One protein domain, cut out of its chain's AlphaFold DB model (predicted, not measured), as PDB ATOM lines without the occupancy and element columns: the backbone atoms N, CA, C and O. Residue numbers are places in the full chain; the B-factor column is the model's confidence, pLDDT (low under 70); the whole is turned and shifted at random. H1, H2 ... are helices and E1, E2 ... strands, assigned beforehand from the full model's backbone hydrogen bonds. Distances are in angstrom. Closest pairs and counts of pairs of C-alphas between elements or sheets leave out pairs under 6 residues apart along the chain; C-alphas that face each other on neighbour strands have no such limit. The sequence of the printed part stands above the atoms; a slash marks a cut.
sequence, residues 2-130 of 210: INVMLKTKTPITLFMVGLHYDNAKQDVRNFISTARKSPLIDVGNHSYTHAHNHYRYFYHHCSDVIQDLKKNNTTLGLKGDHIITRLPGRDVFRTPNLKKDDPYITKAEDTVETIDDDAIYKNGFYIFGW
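Overview. This is residues 2 to 130 of the 210 residues of the protein "Chitooligosaccharide deacetylase" of Rickettsia bellii str. RML An4 (UniProt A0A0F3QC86). Three short strand pairs follow one another in a row through the middle, E1 with E2, E3 with E6, and E4 with E5, and the long helix H6 runs past the first two pairs. H1 and H3 lie at one end of the length and H7 at the other, while H4 and H5 form a corner near the start of H6 and H8 packs on E4. The printed part has 129 residues with eight named helices and six named strands, in the order H1 E1 H2 H3 E2 H4 H5 H6 E3 E4 E5 H7 H8 E6. The first two pairs are parallel and the third is antiparallel; the class is mixed, helices and strands. The whole is compact, with a radius of gyration of the C-alphas of 15.2 A and spans of 45 by 32 by 26 A.

Along the chain. H1, residues 2 to 8, begins with C-alpha 2 at (111.245, 171.403, 139.311). E1, residues 12 to 16, is 12.4 A long; H2 is residues 18 to 23, and H3, residues 26 to 35, is 14.0 A long. E2, residues 41 to 45, is 13.5 A long. H4, residues 50 to 53, and H5, residues 55 to 58, precede H6, residues 62 to 76, which is 21.2 A long from C-alpha 62 at (140.817, 175.195, 126.205). E3 is residues 83 to 85, E4 residues 93 to 95, E5 residues 98 to 100, H7 residues 107 to 110 and H8 residues 117 to 122. E6, residues 125 to 127, ends with C-alpha 127 at (131.313, 165.585, 129.758).

Arrangement. E1, H2, H3 and E2 make a strand-helix-strand unit, two parallel neighbour strands with helices between, and its crossover is right-handed; N 14 and O 42 are 2.8 A apart, within hydrogen-bond range. H1 and H3 are close but not clearly touching, the C-alphas of Ile 2 and Ala 35 being closest at 7.4 A. H6 touches H2 with residues 71 to 76 alone, at a steep tilt of 48 degrees, the same way; the C-alphas of Gly 18 and Asn 72 are closest, at 5.0 A. The closest C-alphas of E2 and E3, those of Asn 45 and Thr 85, are 4.5 A apart. E3 and E6 are parallel, with N 85 and O 126 2.8 A apart. The closest C-alphas of E6 and E4, those of Ile 127 and Arg 94, are 4.9 A apart. E4 and E5 are an antiparallel hairpin, with N 93 and O 100 2.9 A apart. H6 and H8 only just touch, with 3 pairs of C-alphas within 8 A; Ile 66 and Ile 120 have the closest C-alphas, at 6.2 A. H4 and H5 touch only at the corner, and only just, with 3 pairs of C-alphas within 8 A, the closest being those of Ala 51 and Phe 58, 5.3 A apart. H5 and H7 are close but not clearly touching, the C-alphas of Arg 56 and Glu 109 being closest at 6.9 A. In H1, H2, H3, H6 and H8 every O i to N i+4 pair is within hydrogen-bond range; H4, H5 and H7 are too short for such a pair.

Size, cuts and confidence. The two C-alphas farthest apart, those of Lys 7 and Thr 111, are 46.8 A apart. Residues 23 to 28, of which 26 to 28 belong to H3, stand free. The printed part has no cut and no long link. The mean pLDDT of the printed part is 94.0, and no printed residue is under 70.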
ATOM      1  N   ILE A   2     110.852 172.190 138.108       91.25
ATOM      2  CA  ILE A   2     111.245 171.403 139.311       91.25
ATOM      3  C   ILE A   2     110.043 170.851 140.100       91.25
ATOM      4  O   ILE A   2     110.030 169.673 140.445       91.25
ATOM      5  N   ASN A   3     109.000 171.659 140.320       91.44
ATOM      6  CA  ASN A   3     107.788 171.206 141.018       91.44
ATOM      7  C   ASN A   3     107.100 170.021 140.321       91.44
ATOM      8  O   ASN A   3     106.622 169.111 140.995       91.44
ATOM      9  N   VAL A   4     107.084 169.994 138.981       94.56
ATOM     10  CA  VAL A   4     106.546 168.867 138.202       94.56
ATOM     11  C   VAL A   4     107.387 167.615 138.441       94.56
ATOM     12  O   VAL A   4     106.822 166.553 138.695       94.56
ATOM     13  N   MET A   5     108.718 167.736 138.443       94.50
ATOM     14  CA  MET A   5     109.620 166.597 138.668       94.50
ATOM     15  C   MET A   5     109.452 166.013 140.071       94.50
ATOM     16  O   MET A   5     109.318 164.802 140.225       94.50
ATOM     17  N   LEU A   6     109.347 166.866 141.094       93.56
ATOM     18  CA  LEU A   6     109.098 166.432 142.470       93.56
ATOM     19  C   LEU A   6     107.716 165.779 142.624       93.56
ATOM     20  O   LEU A   6     107.609 164.700 143.203       93.56
ATOM     21  N   LYS A   7     106.663 166.385 142.059       94.56
ATOM     22  CA  LYS A   7     105.287 165.859 142.104       94.56
ATOM     23  C   LYS A   7     105.163 164.500 141.416       94.56
ATOM     24  O   LYS A   7     104.480 163.614 141.919       94.56
ATOM     25  N   THR A   8     105.816 164.339 140.268       95.62
ATOM     26  CA  THR A   8     105.803 163.092 139.483       95.62
ATOM     27  C   THR A   8     106.832 162.068 139.960       95.62
ATOM     28  O   THR A   8     106.837 160.949 139.456       95.62
ATOM     29  N   LYS A   9     107.665 162.425 140.948       95.94
ATOM     30  CA  LYS A   9     108.785 161.621 141.455       95.94
ATOM     31  C   LYS A   9     109.768 161.203 140.355       95.94
ATOM     32  O   LYS A   9     110.270 160.084 140.359       95.94
ATOM     33  N   THR A  10     110.031 162.108 139.419       97.19
ATOM     34  CA  THR A  10     110.852 161.837 138.238       97.19
ATOM     35  C   THR A  10     112.264 162.383 138.446       97.19
ATOM     36  O   THR A  10     112.401 163.596 138.638       97.19
ATOM     37  N   PRO A  11     113.311 161.536 138.422       97.44
ATOM     38  CA  PRO A  11     114.687 161.997 138.531       97.44
ATOM     39  C   PRO A  11     115.109 162.888 137.357       97.44
ATOM     40  O   PRO A  11     114.753 162.611 136.213       97.44
ATOM     41  N   ILE A  12     115.884 163.938 137.640       96.75
ATOM     42  CA  ILE A  12     116.466 164.855 136.650       96.75
ATOM     43  C   ILE A  12     117.856 165.335 137.048       96.75
ATOM     44  O   ILE A  12     118.159 165.514 138.228       96.75
ATOM     45  N   THR A  13     118.664 165.661 136.044       97.12
ATOM     46  CA  THR A  13     119.903 166.415 136.234       97.12
ATOM     47  C   THR A  13     119.768 167.810 135.636       97.12
ATOM     48  O   THR A  13     119.374 167.964 134.483       97.12
ATOM     49  N   LEU A  14     120.103 168.828 136.428       96.19
ATOM     50  CA  LEU A  14     120.095 170.234 136.038       96.19
ATOM     51  C   LEU A  14     121.521 170.697 135.755       96.19
ATOM     52  O   LEU A  14     122.325 170.818 136.677       96.19
ATOM     53  N   PHE A  15     121.829 170.991 134.498       97.56
ATOM     54  CA  PHE A  15     123.088 171.624 134.116       97.56
ATOM     55  C   PHE A  15     122.959 173.134 134.302       97.56
ATOM     56  O   PHE A  15     122.255 173.801 133.552       97.56
ATOM     57  N   MET A  16     123.592 173.669 135.346       96.00
ATOM     58  CA  MET A  16     123.380 175.053 135.767       96.00
ATOM     59  C   MET A  16     124.509 175.988 135.333       96.00
ATOM     60  O   MET A  16     125.692 175.665 135.465       96.00
ATOM     61  N   VAL A  17     124.111 177.179 134.885       97.38
ATOM     62  CA  VAL A  17     125.003 178.296 134.554       97.38
ATOM     63  C   VAL A  17     125.256 179.141 135.800       97.38
ATOM     64  O   VAL A  17     124.316 179.642 136.426       97.38
ATOM     65  N   GLY A  18     126.525 179.319 136.159       96.94
ATOM     66  CA  GLY A  18     126.926 180.012 137.389       96.94
ATOM     67  C   GLY A  18     126.520 181.478 137.423       96.94
ATOM     68  O   GLY A  18     125.979 181.942 138.424       96.94
ATOM     69  N   LEU A  19     126.690 182.189 136.309       97.00
ATOM     70  CA  LEU A  19     126.323 183.599 136.190       97.00
ATOM     71  C   LEU A  19     124.825 183.829 136.439       97.00
ATOM     72  O   LEU A  19     124.446 184.801 137.089       97.00
ATOM     73  N   HIS A  20     123.959 182.926 135.966       94.31
ATOM     74  CA  HIS A  20     122.520 183.010 136.234       94.31
ATOM     75  C   HIS A  20     122.211 182.772 137.714       94.31
ATOM     76  O   HIS A  20     121.357 183.452 138.277       94.31
ATOM     77  N   TYR A  21     122.914 181.839 138.360       92.88
ATOM     78  CA  TYR A  21     122.749 181.565 139.786       92.88
ATOM     79  C   TYR A  21     123.197 182.742 140.670       92.88
ATOM     80  O   TYR A  21     122.473 183.122 141.593       92.88
ATOM     81  N   ASP A  22     124.340 183.361 140.367       93.94
ATOM     82  CA  ASP A  22     124.844 184.538 141.089       93.94
ATOM     83  C   ASP A  22     123.871 185.718 140.994       93.94
ATOM     84  O   ASP A  22     123.571 186.371 141.997       93.94
ATOM     85  N   ASN A  23     123.310 185.941 139.805       93.12
ATOM     86  CA  ASN A  23     122.363 187.026 139.550       93.12
ATOM     87  C   ASN A  23     120.918 186.696 139.964       93.12
ATOM     88  O   ASN A  23     120.045 187.565 139.915       93.12
ATOM     89  N   ALA A  24     120.633 185.456 140.373       91.38
ATOM     90  CA  ALA A  24     119.297 185.059 140.783       91.38
ATOM     91  C   ALA A  24     118.880 185.743 142.094       91.38
ATOM     92  O   ALA A  24     119.681 185.986 142.996       91.38
ATOM     93  N   LYS A  25     117.576 185.994 142.246       92.75
ATOM     94  CA  LYS A  25     117.011 186.441 143.527       92.75
ATOM     95  C   LYS A  25     117.259 185.386 144.613       92.75
ATOM     96  O   LYS A  25     117.275 184.187 144.328       92.75
ATOM     97  N   GLN A  26     117.384 185.819 145.869       89.44
ATOM     98  CA  GLN A  26     117.683 184.914 146.985       89.44
ATOM     99  C   GLN A  26     116.665 183.771 147.115       89.44
ATOM    100  O   GLN A  26     117.064 182.633 147.348       89.44
ATOM    101  N   ASP A  27     115.377 184.034 146.891       85.19
ATOM    102  CA  ASP A  27     114.339 182.997 146.964       85.19
ATOM    103  C   ASP A  27     114.514 181.913 145.898       85.19
ATOM    104  O   ASP A  27     114.321 180.730 146.175       85.19
ATOM    105  N   VAL A  28     114.972 182.289 144.700       84.75
ATOM    106  CA  VAL A  28     115.289 181.335 143.629       84.75
ATOM    107  C   VAL A  28     116.494 180.482 144.028       84.75
ATOM    108  O   VAL A  28     116.449 179.257 143.903       84.75
ATOM    109  N   ARG A  29     117.544 181.093 144.596       87.62
ATOM    110  CA  ARG A  29     118.702 180.350 145.125       87.62
ATOM    111  C   ARG A  29     118.317 179.398 146.260       87.62
ATOM    112  O   ARG A  29     118.791 178.261 146.290       87.62
ATOM    113  N   ASN A  30     117.435 179.823 147.163       87.06
ATOM    114  CA  ASN A  30     116.922 179.000 148.261       87.06
ATOM    115  C   ASN A  30     116.085 177.826 147.740       87.06
ATOM    116  O   ASN A  30     116.232 176.698 148.219       87.06
ATOM    117  N   PHE A  31     115.246 178.068 146.732       83.12
ATOM    118  CA  PHE A  31     114.469 177.029 146.068       83.12
ATOM    119  C   PHE A  31     115.378 175.989 145.408       83.12
ATOM    120  O   PHE A  31     115.223 174.799 145.668       83.12
ATOM    121  N   ILE A  32     116.387 176.424 144.647       83.88
ATOM    122  CA  ILE A  32     117.387 175.537 144.034       83.88
ATOM    123  C   ILE A  32     118.138 174.744 145.110       83.88
ATOM    124  O   ILE A  32     118.278 173.529 144.999       83.88
ATOM    125  N   SER A  33     118.573 175.402 146.185       86.56
ATOM    126  CA  SER A  33     119.270 174.750 147.302       86.56
ATOM    127  C   SER A  33     118.402 173.710 148.009       86.56
ATOM    128  O   SER A  33     118.902 172.677 148.448       86.56
ATOM    129  N   THR A  34     117.096 173.951 148.104       83.19
ATOM    130  CA  THR A  34     116.136 172.992 148.666       83.19
ATOM    131  C   THR A  34     115.902 171.832 147.706       83.19
ATOM    132  O   THR A  34     115.958 170.676 148.118       83.19
ATOM    133  N   ALA A  35     115.722 172.119 146.417       81.81
ATOM    134  CA  ALA A  35     115.556 171.122 145.369       81.81
ATOM    135  C   ALA A  35     116.758 170.163 145.300       81.81
ATOM    136  O   ALA A  35     116.561 168.954 145.225       81.81
ATOM    137  N   ARG A  36     117.985 170.682 145.448       85.56
ATOM    138  CA  ARG A  36     119.241 169.909 145.513       85.56
ATOM    139  C   ARG A  36     119.315 168.893 146.657       85.56
ATOM    140  O   ARG A  36     120.132 167.984 146.598       85.56
ATOM    141  N   LYS A  37     118.496 169.032 147.705       90.25
ATOM    142  CA  LYS A  37     118.421 168.041 148.797       90.25
ATOM    143  C   LYS A  37     117.575 166.824 148.420       90.25
ATOM    144  O   LYS A  37     117.612 165.819 149.124       90.25
ATOM    145  N   SER A  38     116.789 166.915 147.347       93.88
ATOM    146  CA  SER A  38     115.985 165.802 146.855       93.88
ATOM    147  C   SER A  38     116.880 164.744 146.208       93.88
ATOM    148  O   SER A  38     117.698 165.091 145.358       93.88
ATOM    149  N   PRO A  39     116.674 163.444 146.484       95.12
ATOM    150  CA  PRO A  39     117.382 162.380 145.770       95.12
ATOM    151  C   PRO A  39     116.988 162.291 144.286       95.12
ATOM    152  O   PRO A  39     117.612 161.543 143.542       95.12
ATOM    153  N   LEU A  40     115.956 163.027 143.858       95.88
ATOM    154  CA  LEU A  40     115.488 163.092 142.474       95.88
ATOM    155  C   LEU A  40     116.196 164.169 141.648       95.88
ATOM    156  O   LEU A  40     115.937 164.266 140.454       95.88
ATOM    157  N   ILE A  41     117.010 165.031 142.256       95.12
ATOM    158  CA  ILE A  41     117.593 166.174 141.555       95.12
ATOM    159  C   ILE A  41     119.097 166.131 141.727       95.12
ATOM    160  O   ILE A  41     119.611 166.208 142.840       95.12
ATOM    161  N   ASP A  42     119.788 166.038 140.603       93.88
ATOM    162  CA  ASP A  42     121.230 166.206 140.533       93.88
ATOM    163  C   ASP A  42     121.562 167.546 139.877       93.88
ATOM    164  O   ASP A  42     120.781 168.061 139.071       93.88
ATOM    165  N   VAL A  43     122.711 168.120 140.216       94.81
ATOM    166  CA  VAL A  43     123.164 169.382 139.623       94.81
ATOM    167  C   VAL A  43     124.526 169.187 138.991       94.81
ATOM    168  O   VAL A  43     125.495 168.844 139.663       94.81
ATOM    169  N   GLY A  44     124.569 169.433 137.688       96.88
ATOM    170  CA  GLY A  44     125.773 169.427 136.881       96.88
ATOM    171  C   GLY A  44     126.261 170.837 136.566       96.88
ATOM    172  O   GLY A  44     125.549 171.835 136.715       96.88
ATOM    173  N   ASN A  45     127.494 170.900 136.090       98.50
ATOM    174  CA  ASN A  45     128.157 172.116 135.658       98.50
ATOM    175  C   ASN A  45     127.803 172.431 134.195       98.50
ATOM    176  O   ASN A  45     127.947 171.568 133.330       98.50
ATOM    177  N   HIS A  46     127.369 173.661 133.914       98.31
ATOM    178  CA  HIS A  46     127.124 174.142 132.551       98.31
ATOM    179  C   HIS A  46     127.948 175.374 132.177       98.31
ATOM    180  O   HIS A  46     127.469 176.262 131.474       98.31
ATOM    181  N   SER A  47     129.189 175.442 132.667       98.50
ATOM    182  CA  SER A  47     130.047 176.632 132.648       98.50
ATOM    183  C   SER A  47     129.477 177.804 133.466       98.50
ATOM    184  O   SER A  47     128.302 177.845 133.835       98.50
ATOM    185  N   TYR A  48     130.328 178.752 133.828       98.62
ATOM    186  CA  TYR A  48     129.919 179.945 134.550       98.62
ATOM    187  C   TYR A  48     129.231 180.933 133.611       98.62
ATOM    188  O   TYR A  48     128.178 181.462 133.959       98.62
ATOM    189  N   THR A  49     129.808 181.181 132.437       98.00
ATOM    190  CA  THR A  49     129.366 182.242 131.515       98.00
ATOM    191  C   THR A  49     128.368 181.784 130.461       98.00
ATOM    192  O   THR A  49     127.794 182.633 129.779       98.00
ATOM    193  N   HIS A  50     128.173 180.472 130.294       97.25
ATOM    194  CA  HIS A  50     127.468 179.900 129.142       97.25
ATOM    195  C   HIS A  50     128.065 180.394 127.813       97.25
ATOM    196  O   HIS A  50     127.358 180.832 126.904       97.25
ATOM    197  N   ALA A  51     129.402 180.427 127.748       96.19
ATOM    198  CA  ALA A  51     130.170 180.990 126.637       96.19
ATOM    199  C   ALA A  51     129.851 182.461 126.297       96.19
ATOM    200  O   ALA A  51     130.254 182.940 125.239       96.19
ATOM    201  N   HIS A  52     129.077 183.173 127.129       94.81
ATOM    202  CA  HIS A  52     128.433 184.442 126.775       94.81
ATOM    203  C   HIS A  52     127.683 184.399 125.430       94.81
ATOM    204  O   HIS A  52     127.536 185.425 124.772       94.81
ATOM    205  N   ASN A  53     127.224 183.217 124.999       92.19
ATOM    206  CA  ASN A  53     126.678 182.959 123.659       92.19
ATOM    207  C   ASN A  53     127.649 183.257 122.491       92.19
ATOM    208  O   ASN A  53     127.227 183.365 121.341       92.19
ATOM    209  N   HIS A  54     128.953 183.351 122.758       93.81
ATOM    210  CA  HIS A  54     130.019 183.547 121.775       93.81
ATOM    211  C   HIS A  54     130.882 182.281 121.658       93.81
ATOM    212  O   HIS A  54     132.075 182.295 121.957       93.81
ATOM    213  N   TYR A  55     130.276 181.174 121.215       92.94
ATOM    214  CA  TYR A  55     130.875 179.831 121.256       92.94
ATOM    215  C   TYR A  55     132.257 179.740 120.596       92.94
ATOM    216  O   TYR A  55     133.205 179.318 121.249       92.94
ATOM    217  N   ARG A  56     132.416 180.236 119.363       90.88
ATOM    218  CA  ARG A  56     133.713 180.225 118.661       90.88
ATOM    219  C   ARG A  56     134.824 180.947 119.432       90.88
ATOM    220  O   ARG A  56     135.977 180.543 119.367       90.88
ATOM    221  N   TYR A  57     134.490 182.031 120.135       91.69
ATOM    222  CA  TYR A  57     135.459 182.760 120.956       91.69
ATOM    223  C   TYR A  57     135.760 182.003 122.252       91.69
ATOM    224  O   TYR A  57     136.916 181.833 122.617       91.69
ATOM    225  N   PHE A  58     134.719 181.501 122.915       94.75
ATOM    226  CA  PHE A  58     134.843 180.749 124.159       94.75
ATOM    227  C   PHE A  58     135.672 179.468 123.999       94.75
ATOM    228  O   PHE A  58     136.507 179.163 124.846       94.75
ATOM    229  N   TYR A  59     135.485 178.745 122.895       95.12
ATOM    230  CA  TYR A  59     136.190 177.496 122.602       95.12
ATOM    231  C   TYR A  59     137.542 177.685 121.904       95.12
ATOM    232  O   TYR A  59     138.231 176.706 121.627       95.12
ATOM    233  N   HIS A  60     137.969 178.929 121.669       92.88
ATOM    234  CA  HIS A  60     139.274 179.229 121.077       92.88
ATOM    235  C   HIS A  60     140.445 178.847 121.995       92.88
ATOM    236  O   HIS A  60     141.540 178.575 121.512       92.88
ATOM    237  N   HIS A  61     140.240 178.819 123.317       91.88
ATOM    238  CA  HIS A  61     141.280 178.486 124.291       91.88
ATOM    239  C   HIS A  61     140.765 177.497 125.339       91.88
ATOM    240  O   HIS A  61     140.006 177.849 126.241       91.88
ATOM    241  N   CYS A  62     141.235 176.247 125.274       94.88
ATOM    242  CA  CYS A  62     140.817 175.195 126.205       94.88
ATOM    243  C   CYS A  62     141.074 175.551 127.685       94.88
ATOM    244  O   CYS A  62     140.303 175.152 128.561       94.88
ATOM    245  N   SER A  63     142.136 176.309 127.987       95.75
ATOM    246  CA  SER A  63     142.430 176.781 129.348       95.75
ATOM    247  C   SER A  63     141.309 177.639 129.926       95.75
ATOM    248  O   SER A  63     140.985 177.505 131.109       95.75
ATOM    249  N   ASP A  64     140.703 178.478 129.092       95.25
ATOM    250  CA  ASP A  64     139.696 179.454 129.499       95.25
ATOM    251  C   ASP A  64     138.376 178.736 129.776       95.25
ATOM    252  O   ASP A  64     137.746 178.971 130.807       95.25
ATOM    253  N   VAL A  65     138.032 177.747 128.944       97.88
ATOM    254  CA  VAL A  65     136.910 176.826 129.184       97.88
ATOM    255  C   VAL A  65     137.074 176.110 130.527       97.88
ATOM    256  O   VAL A  65     136.155 176.090 131.344       97.88
ATOM    257  N   ILE A  66     138.260 175.553 130.805       98.38
ATOM    258  CA  ILE A  66     138.545 174.864 132.074       98.38
ATOM    259  C   ILE A  66     138.433 175.829 133.260       98.38
ATOM    260  O   ILE A  66     137.895 175.457 134.308       98.38
ATOM    261  N   GLN A  67     138.940 177.055 133.130       98.31
ATOM    262  CA  GLN A  67     138.848 178.059 134.187       98.31
ATOM    263  C   GLN A  67     137.390 178.454 134.453       98.31
ATOM    264  O   GLN A  67     136.982 178.537 135.614       98.31
ATOM    265  N   ASP A  68     136.596 178.635 133.401       98.62
ATOM    266  CA  ASP A  68     135.178 178.976 133.486       98.62
ATOM    267  C   ASP A  68     134.359 177.852 134.148       98.62
ATOM    268  O   ASP A  68     133.565 178.096 135.063       98.62
ATOM    269  N   LEU A  69     134.641 176.592 133.799       98.69
ATOM    270  CA  LEU A  69     134.074 175.417 134.466       98.69
ATOM    271  C   LEU A  69     134.468 175.357 135.950       98.69
ATOM    272  O   LEU A  69     133.608 175.138 136.808       98.69
ATOM    273  N   LYS A  70     135.745 175.577 136.290       98.50
ATOM    274  CA  LYS A  70     136.217 175.594 137.689       98.50
ATOM    275  C   LYS A  70     135.558 176.712 138.493       98.50
ATOM    276  O   LYS A  70     135.155 176.482 139.633       98.50
ATOM    277  N   LYS A  71     135.385 177.896 137.901       98.50
ATOM    278  CA  LYS A  71     134.630 178.995 138.513       98.50
ATOM    279  C   LYS A  71     133.199 178.563 138.823       98.50
ATOM    280  O   LYS A  71     132.733 178.778 139.938       98.50
ATOM    281  N   ASN A  72     132.537 177.887 137.886       98.38
ATOM    282  CA  ASN A  72     131.176 177.407 138.094       98.38
ATOM    283  C   ASN A  72     131.065 176.351 139.205       98.38
ATOM    284  O   ASN A  72     130.119 176.390 139.990       98.38
ATOM    285  N   ASN A  73     132.047 175.448 139.333       98.00
ATOM    286  CA  ASN A  73     132.100 174.516 140.467       98.00
ATOM    287  C   ASN A  73     132.100 175.271 141.798       98.00
ATOM    288  O   ASN A  73     131.324 174.933 142.688       98.00
ATOM    289  N   THR A  74     132.927 176.313 141.916       97.19
ATOM    290  CA  THR A  74     132.988 177.159 143.115       97.19
ATOM    291  C   THR A  74     131.662 177.873 143.362       97.19
ATOM    292  O   THR A  74     131.120 177.776 144.460       97.19
ATOM    293  N   THR A  75     131.101 178.529 142.341       95.69
ATOM    294  CA  THR A  75     129.825 179.258 142.432       95.69
ATOM    295  C   THR A  75     128.671 178.361 142.875       95.69
ATOM    296  O   THR A  75     127.869 178.736 143.731       95.69
ATOM    297  N   LEU A  76     128.584 177.152 142.322       94.00
ATOM    298  CA  LEU A  76     127.493 176.224 142.608       94.00
ATOM    299  C   LEU A  76     127.787 175.290 143.792       94.00
ATOM    300  O   LEU A  76     126.880 174.567 144.208       94.00
ATOM    301  N   GLY A  77     129.007 175.306 144.335       94.38
ATOM    302  CA  GLY A  77     129.452 174.424 145.414       94.38
ATOM    303  C   GLY A  77     129.575 172.950 145.010       94.38
ATOM    304  O   GLY A  77     129.355 172.076 145.850       94.38
ATOM    305  N   LEU A  78     129.882 172.663 143.741       94.88
ATOM    306  CA  LEU A  78     130.028 171.300 143.218       94.88
ATOM    307  C   LEU A  78     131.353 170.692 143.688       94.88
ATOM    308  O   LEU A  78     132.403 171.330 143.611       94.88
ATOM    309  N   LYS A  79     131.297 169.456 144.191       93.25
ATOM    310  CA  LYS A  79     132.440 168.743 144.777       93.25
ATOM    311  C   LYS A  79     132.479 167.299 144.291       93.25
ATOM    312  O   LYS A  79     131.432 166.685 144.107       93.25
ATOM    313  N   GLY A  80     133.685 166.767 144.146       92.44
ATOM    314  CA  GLY A  80     133.956 165.407 143.688       92.44
ATOM    315  C   GLY A  80     135.217 165.370 142.830       92.44
ATOM    316  O   GLY A  80     135.709 166.422 142.423       92.44
ATOM    317  N   ASP A  81     135.717 164.167 142.555       91.00
ATOM    318  CA  ASP A  81     136.922 163.985 141.733       91.00
ATOM    319  C   ASP A  81     136.667 164.358 140.271       91.00
ATOM    320  O   ASP A  81     137.516 164.959 139.619       91.00
ATOM    321  N   HIS A  82     135.477 164.012 139.767       95.69
ATOM    322  CA  HIS A  82     135.008 164.408 138.447       95.69
ATOM    323  C   HIS A  82     133.591 164.962 138.537       95.69
ATOM    324  O   HIS A  82     132.661 164.267 138.957       95.69
ATOM    325  N   ILE A  83     133.424 166.218 138.135       98.06
ATOM    326  CA  ILE A  83     132.123 166.879 138.117       98.06
ATOM    327  C   ILE A  83     131.399 166.543 136.817       98.06
ATOM    328  O   ILE A  83     131.977 166.609 135.734       98.06
ATOM    329  N   ILE A  84     130.122 166.189 136.934       97.81
ATOM    330  CA  ILE A  84     129.230 165.977 135.795       97.81
ATOM    331  C   ILE A  84     129.005 167.323 135.107       97.81
ATOM    332  O   ILE A  84     128.505 168.267 135.721       97.81
ATOM    333  N   THR A  85     129.341 167.389 133.827       98.56
ATOM    334  CA  THR A  85     129.417 168.626 133.056       98.56
ATOM    335  C   THR A  85     128.740 168.458 131.705       98.56
ATOM    336  O   THR A  85     128.838 167.411 131.067       98.56
ATOM    337  N   ARG A  86     128.085 169.518 131.241       98.50
ATOM    338  CA  ARG A  86     127.695 169.689 129.843       98.50
ATOM    339  C   ARG A  86     128.302 170.984 129.340       98.50
ATOM    340  O   ARG A  86     128.161 172.021 129.987       98.50
ATOM    341  N   LEU A  87     128.979 170.930 128.204       98.00
ATOM    342  CA  LEU A  87     129.557 172.112 127.582       98.00
ATOM    343  C   LEU A  87     128.453 172.929 126.870       98.00
ATOM    344  O   LEU A  87     127.575 172.332 126.243       98.00
ATOM    345  N   PRO A  88     128.437 174.273 126.981       96.75
ATOM    346  CA  PRO A  88     127.474 175.123 126.271       96.75
ATOM    347  C   PRO A  88     127.502 174.909 124.753       96.75
ATOM    348  O   PRO A  88     128.531 175.134 124.118       96.75
ATOM    349  N   GLY A  89     126.383 174.496 124.159       94.12
ATOM    350  CA  GLY A  89     126.277 174.326 122.705       94.12
ATOM    351  C   GLY A  89     127.163 173.222 122.113       94.12
ATOM    352  O   GLY A  89     127.535 173.325 120.945       94.12
ATOM    353  N   ARG A  90     127.535 172.199 122.902       95.12
ATOM    354  CA  ARG A  90     128.366 171.080 122.431       95.12
ATOM    355  C   ARG A  90     127.777 169.712 122.772       95.12
ATOM    356  O   ARG A  90     127.529 169.430 123.947       95.12
ATOM    357  N   ASP A  91     127.625 168.844 121.770       97.12
ATOM    358  CA  ASP A  91     127.158 167.452 121.921       97.12
ATOM    359  C   ASP A  91     128.337 166.463 121.984       97.12
ATOM    360  O   ASP A  91     128.506 165.573 121.148       97.12
ATOM    361  N   VAL A  92     129.175 166.641 123.006       96.81
ATOM    362  CA  VAL A  92     130.389 165.846 123.243       96.81
ATOM    363  C   VAL A  92     130.190 164.886 124.406       96.81
ATOM    364  O   VAL A  92     129.608 165.234 125.434       96.81
ATOM    365  N   PHE A  93     130.773 163.695 124.296       98.25
ATOM    366  CA  PHE A  93     130.990 162.816 125.438       98.25
ATOM    367  C   PHE A  93     132.481 162.625 125.687       98.25
ATOM    368  O   PHE A  93     133.217 162.226 124.780       98.25
ATOM    369  N   ARG A  94     132.900 162.839 126.938       97.94
ATOM    370  CA  ARG A  94     134.211 162.438 127.469       97.94
ATOM    371  C   ARG A  94     134.062 161.931 128.889       97.94
ATOM    372  O   ARG A  94     133.927 162.692 129.848       97.94
ATOM    373  N   THR A  95     134.087 160.617 129.012       96.62
ATOM    374  CA  THR A  95     134.038 159.883 130.276       96.62
ATOM    375  C   THR A  95     135.012 158.697 130.180       96.62
ATOM    376  O   THR A  95     135.529 158.445 129.089       96.62
ATOM    377  N   PRO A  96     135.271 157.936 131.264       93.94
ATOM    378  CA  PRO A  96     136.268 156.862 131.232       93.94
ATOM    379  C   PRO A  96     136.046 155.829 130.115       93.94
ATOM    380  O   PRO A  96     137.006 155.401 129.484       93.94
ATOM    381  N   ASN A  97     134.784 155.473 129.845       91.94
ATOM    382  CA  ASN A  97     134.421 154.391 128.919       91.94
ATOM    383  C   ASN A  97     133.520 154.848 127.759       91.94
ATOM    384  O   ASN A  97     132.990 154.015 127.030       91.94
ATOM    385  N   LEU A  98     133.308 156.156 127.596       96.12
ATOM    386  CA  LEU A  98     132.499 156.711 126.514       96.12
ATOM    387  C   LEU A  98     133.138 158.007 126.020       96.12
ATOM    388  O   LEU A  98     133.213 158.992 126.762       96.12
ATOM    389  N   LYS A  99     133.576 157.980 124.759       96.94
ATOM    390  CA  LYS A  99     134.100 159.126 124.021       96.94
ATOM    391  C   LYS A  99     133.329 159.275 122.712       96.94
ATOM    392  O   LYS A  99     133.226 158.315 121.953       96.94
ATOM    393  N   LYS A 100     132.795 160.466 122.465       96.06
ATOM    394  CA  LYS A 100     132.153 160.867 121.208       96.06
ATOM    395  C   LYS A 100     132.442 162.342 120.968       96.06
ATOM    396  O   LYS A 100     132.260 163.141 121.887       96.06
ATOM    397  N   ASP A 101     132.903 162.666 119.769       93.94
ATOM    398  CA  ASP A 101     133.136 164.044 119.326       93.94
ATOM    399  C   ASP A 101     131.821 164.725 118.960       93.94
ATOM    400  O   ASP A 101     130.823 164.054 118.682       93.94
ATOM    401  N   ASP A 102     131.828 166.056 118.956       92.94
ATOM    402  CA  ASP A 102     130.661 166.837 118.572       92.94
ATOM    403  C   ASP A 102     130.363 166.641 117.076       92.94
ATOM    404  O   ASP A 102     131.183 167.024 116.235       92.94
ATOM    405  N   PRO A 103     129.205 166.072 116.700       90.12
ATOM    406  CA  PRO A 103     128.879 165.858 115.297       90.12
ATOM    407  C   PRO A 103     128.496 167.153 114.558       90.12
ATOM    408  O   PRO A 103     128.350 167.119 113.336       90.12
ATOM    409  N   TYR A 104     128.300 168.271 115.265       89.06
ATOM    410  CA  TYR A 104     127.831 169.539 114.702       89.06
ATOM    411  C   TYR A 104     128.945 170.561 114.457       89.06
ATOM    412  O   TYR A 104     128.683 171.592 113.839       89.06
ATOM    413  N   ILE A 105     130.179 170.280 114.887       87.25
ATOM    414  CA  ILE A 105     131.333 171.139 114.603       87.25
ATOM    415  C   ILE A 105     131.695 171.054 113.120       87.25
ATOM    416  O   ILE A 105     131.992 169.991 112.569       87.25
ATOM    417  N   THR A 106     131.701 172.203 112.453       86.38
ATOM    418  CA  THR A 106     132.186 172.314 111.078       86.38
ATOM    419  C   THR A 106     133.713 172.286 111.036       86.38
ATOM    420  O   THR A 106     134.390 172.716 111.965       86.38
ATOM    421  N   LYS A 107     134.291 171.893 109.890       84.50
ATOM    422  CA  LYS A 107     135.752 171.970 109.682       84.50
ATOM    423  C   LYS A 107     136.317 173.374 109.926       84.50
ATOM    424  O   LYS A 107     137.453 173.513 110.352       84.50
ATOM    425  N   ALA A 108     135.541 174.413 109.615       85.25
ATOM    426  CA  ALA A 108     135.961 175.793 109.819       85.25
ATOM    427  C   ALA A 108     136.006 176.161 111.310       85.25
ATOM    428  O   ALA A 108     136.925 176.862 111.730       85.25
ATOM    429  N   GLU A 109     135.040 175.691 112.101       85.12
ATOM    430  CA  GLU A 109     135.061 175.839 113.559       85.12
ATOM    431  C   GLU A 109     136.228 175.059 114.164       85.12
ATOM    432  O   GLU A 109     136.996 175.651 114.911       85.12
ATOM    433  N   ASP A 110     136.459 173.817 113.737       83.88
ATOM    434  CA  ASP A 110     137.564 172.962 114.207       83.88
ATOM    435  C   ASP A 110     138.961 173.579 113.968       83.88
ATOM    436  O   ASP A 110     139.875 173.426 114.770       83.88
ATOM    437  N   THR A 111     139.139 174.366 112.897       84.19
ATOM    438  CA  THR A 111     140.419 175.074 112.660       84.19
ATOM    439  C   THR A 111     140.691 176.239 113.614       84.19
ATOM    440  O   THR A 111     141.806 176.760 113.643       84.19
ATOM    441  N   VAL A 112     139.674 176.696 114.344       85.81
ATOM    442  CA  VAL A 112     139.733 177.893 115.196       85.81
ATOM    443  C   VAL A 112     139.552 177.521 116.659       85.81
ATOM    444  O   VAL A 112     140.218 178.068 117.529       85.81
ATOM    445  N   GLU A 113     138.644 176.603 116.940       88.94
ATOM    446  CA  GLU A 113     138.362 176.119 118.275       88.94
ATOM    447  C   GLU A 113     139.403 175.077 118.665       88.94
ATOM    448  O   GLU A 113     139.305 173.910 118.307       88.94
ATOM    449  N   THR A 114     140.418 175.481 119.427       85.12
ATOM    450  CA  THR A 114     141.452 174.554 119.907       85.12
ATOM    451  C   THR A 114     141.022 173.872 121.212       85.12
ATOM    452  O   THR A 114     141.778 173.843 122.192       85.12
ATOM    453  N   ILE A 115     139.775 173.408 121.278       90.38
ATOM    454  CA  ILE A 115     139.254 172.702 122.447       90.38
ATOM    455  C   ILE A 115     139.904 171.315 122.557       90.38
ATOM    456  O   ILE A 115     140.034 170.590 121.576       90.38
ATOM    457  N   ASP A 116     140.320 170.945 123.769       93.88
ATOM    458  CA  ASP A 116     140.829 169.611 124.087       93.88
ATOM    459  C   ASP A 116     139.943 169.005 125.177       93.88
ATOM    460  O   ASP A 116     140.133 169.212 126.381       93.88
ATOM    461  N   ASP A 117     138.930 168.254 124.755       95.44
ATOM    462  CA  ASP A 117     137.993 167.647 125.695       95.44
ATOM    463  C   ASP A 117     138.659 166.568 126.576       95.44
ATOM    464  O   ASP A 117     138.195 166.303 127.688       95.44
ATOM    465  N   ASP A 118     139.757 165.950 126.120       96.44
ATOM    466  CA  ASP A 118     140.543 165.016 126.932       96.44
ATOM    467  C   ASP A 118     141.308 165.770 128.035       96.44
ATOM    468  O   ASP A 118     141.445 165.263 129.153       96.44
ATOM    469  N   ALA A 119     141.777 166.994 127.773       97.19
ATOM    470  CA  ALA A 119     142.326 167.881 128.795       97.19
ATOM    471  C   ALA A 119     141.255 168.349 129.788       97.19
ATOM    472  O   ALA A 119     141.529 168.385 130.993       97.19
ATOM    473  N   ILE A 120     140.037 168.656 129.324       97.94
ATOM    474  CA  ILE A 120     138.894 168.955 130.200       97.94
ATOM    475  C   ILE A 120     138.599 167.741 131.093       97.94
ATOM    476  O   ILE A 120     138.520 167.892 132.312       97.94
ATOM    477  N   TYR A 121     138.551 166.532 130.530       97.75
ATOM    478  CA  TYR A 121     138.390 165.293 131.293       97.75
ATOM    479  C   TYR A 121     139.465 165.123 132.374       97.75
ATOM    480  O   TYR A 121     139.139 164.979 133.553       97.75
ATOM    481  N   LYS A 122     140.748 165.249 132.004       97.44
ATOM    482  CA  LYS A 122     141.894 165.177 132.935       97.44
ATOM    483  C   LYS A 122     141.855 166.250 134.030       97.44
ATOM    484  O   LYS A 122     142.499 166.083 135.061       97.44
ATOM    485  N   ASN A 123     141.117 167.341 133.822       97.94
ATOM    486  CA  ASN A 123     140.913 168.407 134.803       97.94
ATOM    487  C   ASN A 123     139.715 168.167 135.741       97.94
ATOM    488  O   ASN A 123     139.320 169.093 136.453       97.94
ATOM    489  N   GLY A 124     139.171 166.946 135.785       97.94
ATOM    490  CA  GLY A 124     138.140 166.557 136.747       97.94
ATOM    491  C   GLY A 124     136.721 166.843 136.262       97.94
ATOM    492  O   GLY A 124     135.867 167.256 137.048       97.94
ATOM    493  N   PHE A 125     136.445 166.637 134.973       98.50
ATOM    494  CA  PHE A 125     135.112 166.844 134.402       98.50
ATOM    495  C   PHE A 125     134.665 165.637 133.570       98.50
ATOM    496  O   PHE A 125     135.365 165.192 132.670       98.50
ATOM    497  N   TYR A 126     133.472 165.111 133.837       98.38
ATOM    498  CA  TYR A 126     132.819 164.139 132.958       98.38
ATOM    499  C   TYR A 126     131.839 164.867 132.051       98.38
ATOM    500  O   TYR A 126     130.868 165.442 132.538       98.38
ATOM    501  N   ILE A 127     132.098 164.843 130.745       98.50
ATOM    502  CA  ILE A 127     131.313 165.585 129.758       98.50
ATOM    503  C   ILE A 127     130.224 164.676 129.190       98.50
ATOM    504  O   ILE A 127     130.525 163.578 128.711       98.50
ATOM    505  N   PHE A 128     128.975 165.142 129.239       98.44
ATOM    506  CA  PHE A 128     127.809 164.444 128.705       98.44
ATOM    507  C   PHE A 128     127.054 165.290 127.670       98.44
ATOM    508  O   PHE A 128     126.510 166.354 127.991       98.44
ATOM    509  N   GLY A 129     126.942 164.749 126.457       98.12
ATOM    510  CA  GLY A 129     126.094 165.254 125.383       98.12
ATOM    511  C   GLY A 129     124.648 164.778 125.528       98.12
ATOM    512  O   GLY A 129     124.154 164.596 126.650       98.12
ATOM    513  N   TRP A 130     123.954 164.586 124.411       98.38
ATOM    514  CA  TRP A 130     122.572 164.104 124.363       98.38
ATOM    515  C   TRP A 130     122.298 163.212 123.144       98.38
ATOM    516  O   TRP A 130     123.094 163.100 122.219       98.38
TER     517      TRP A 130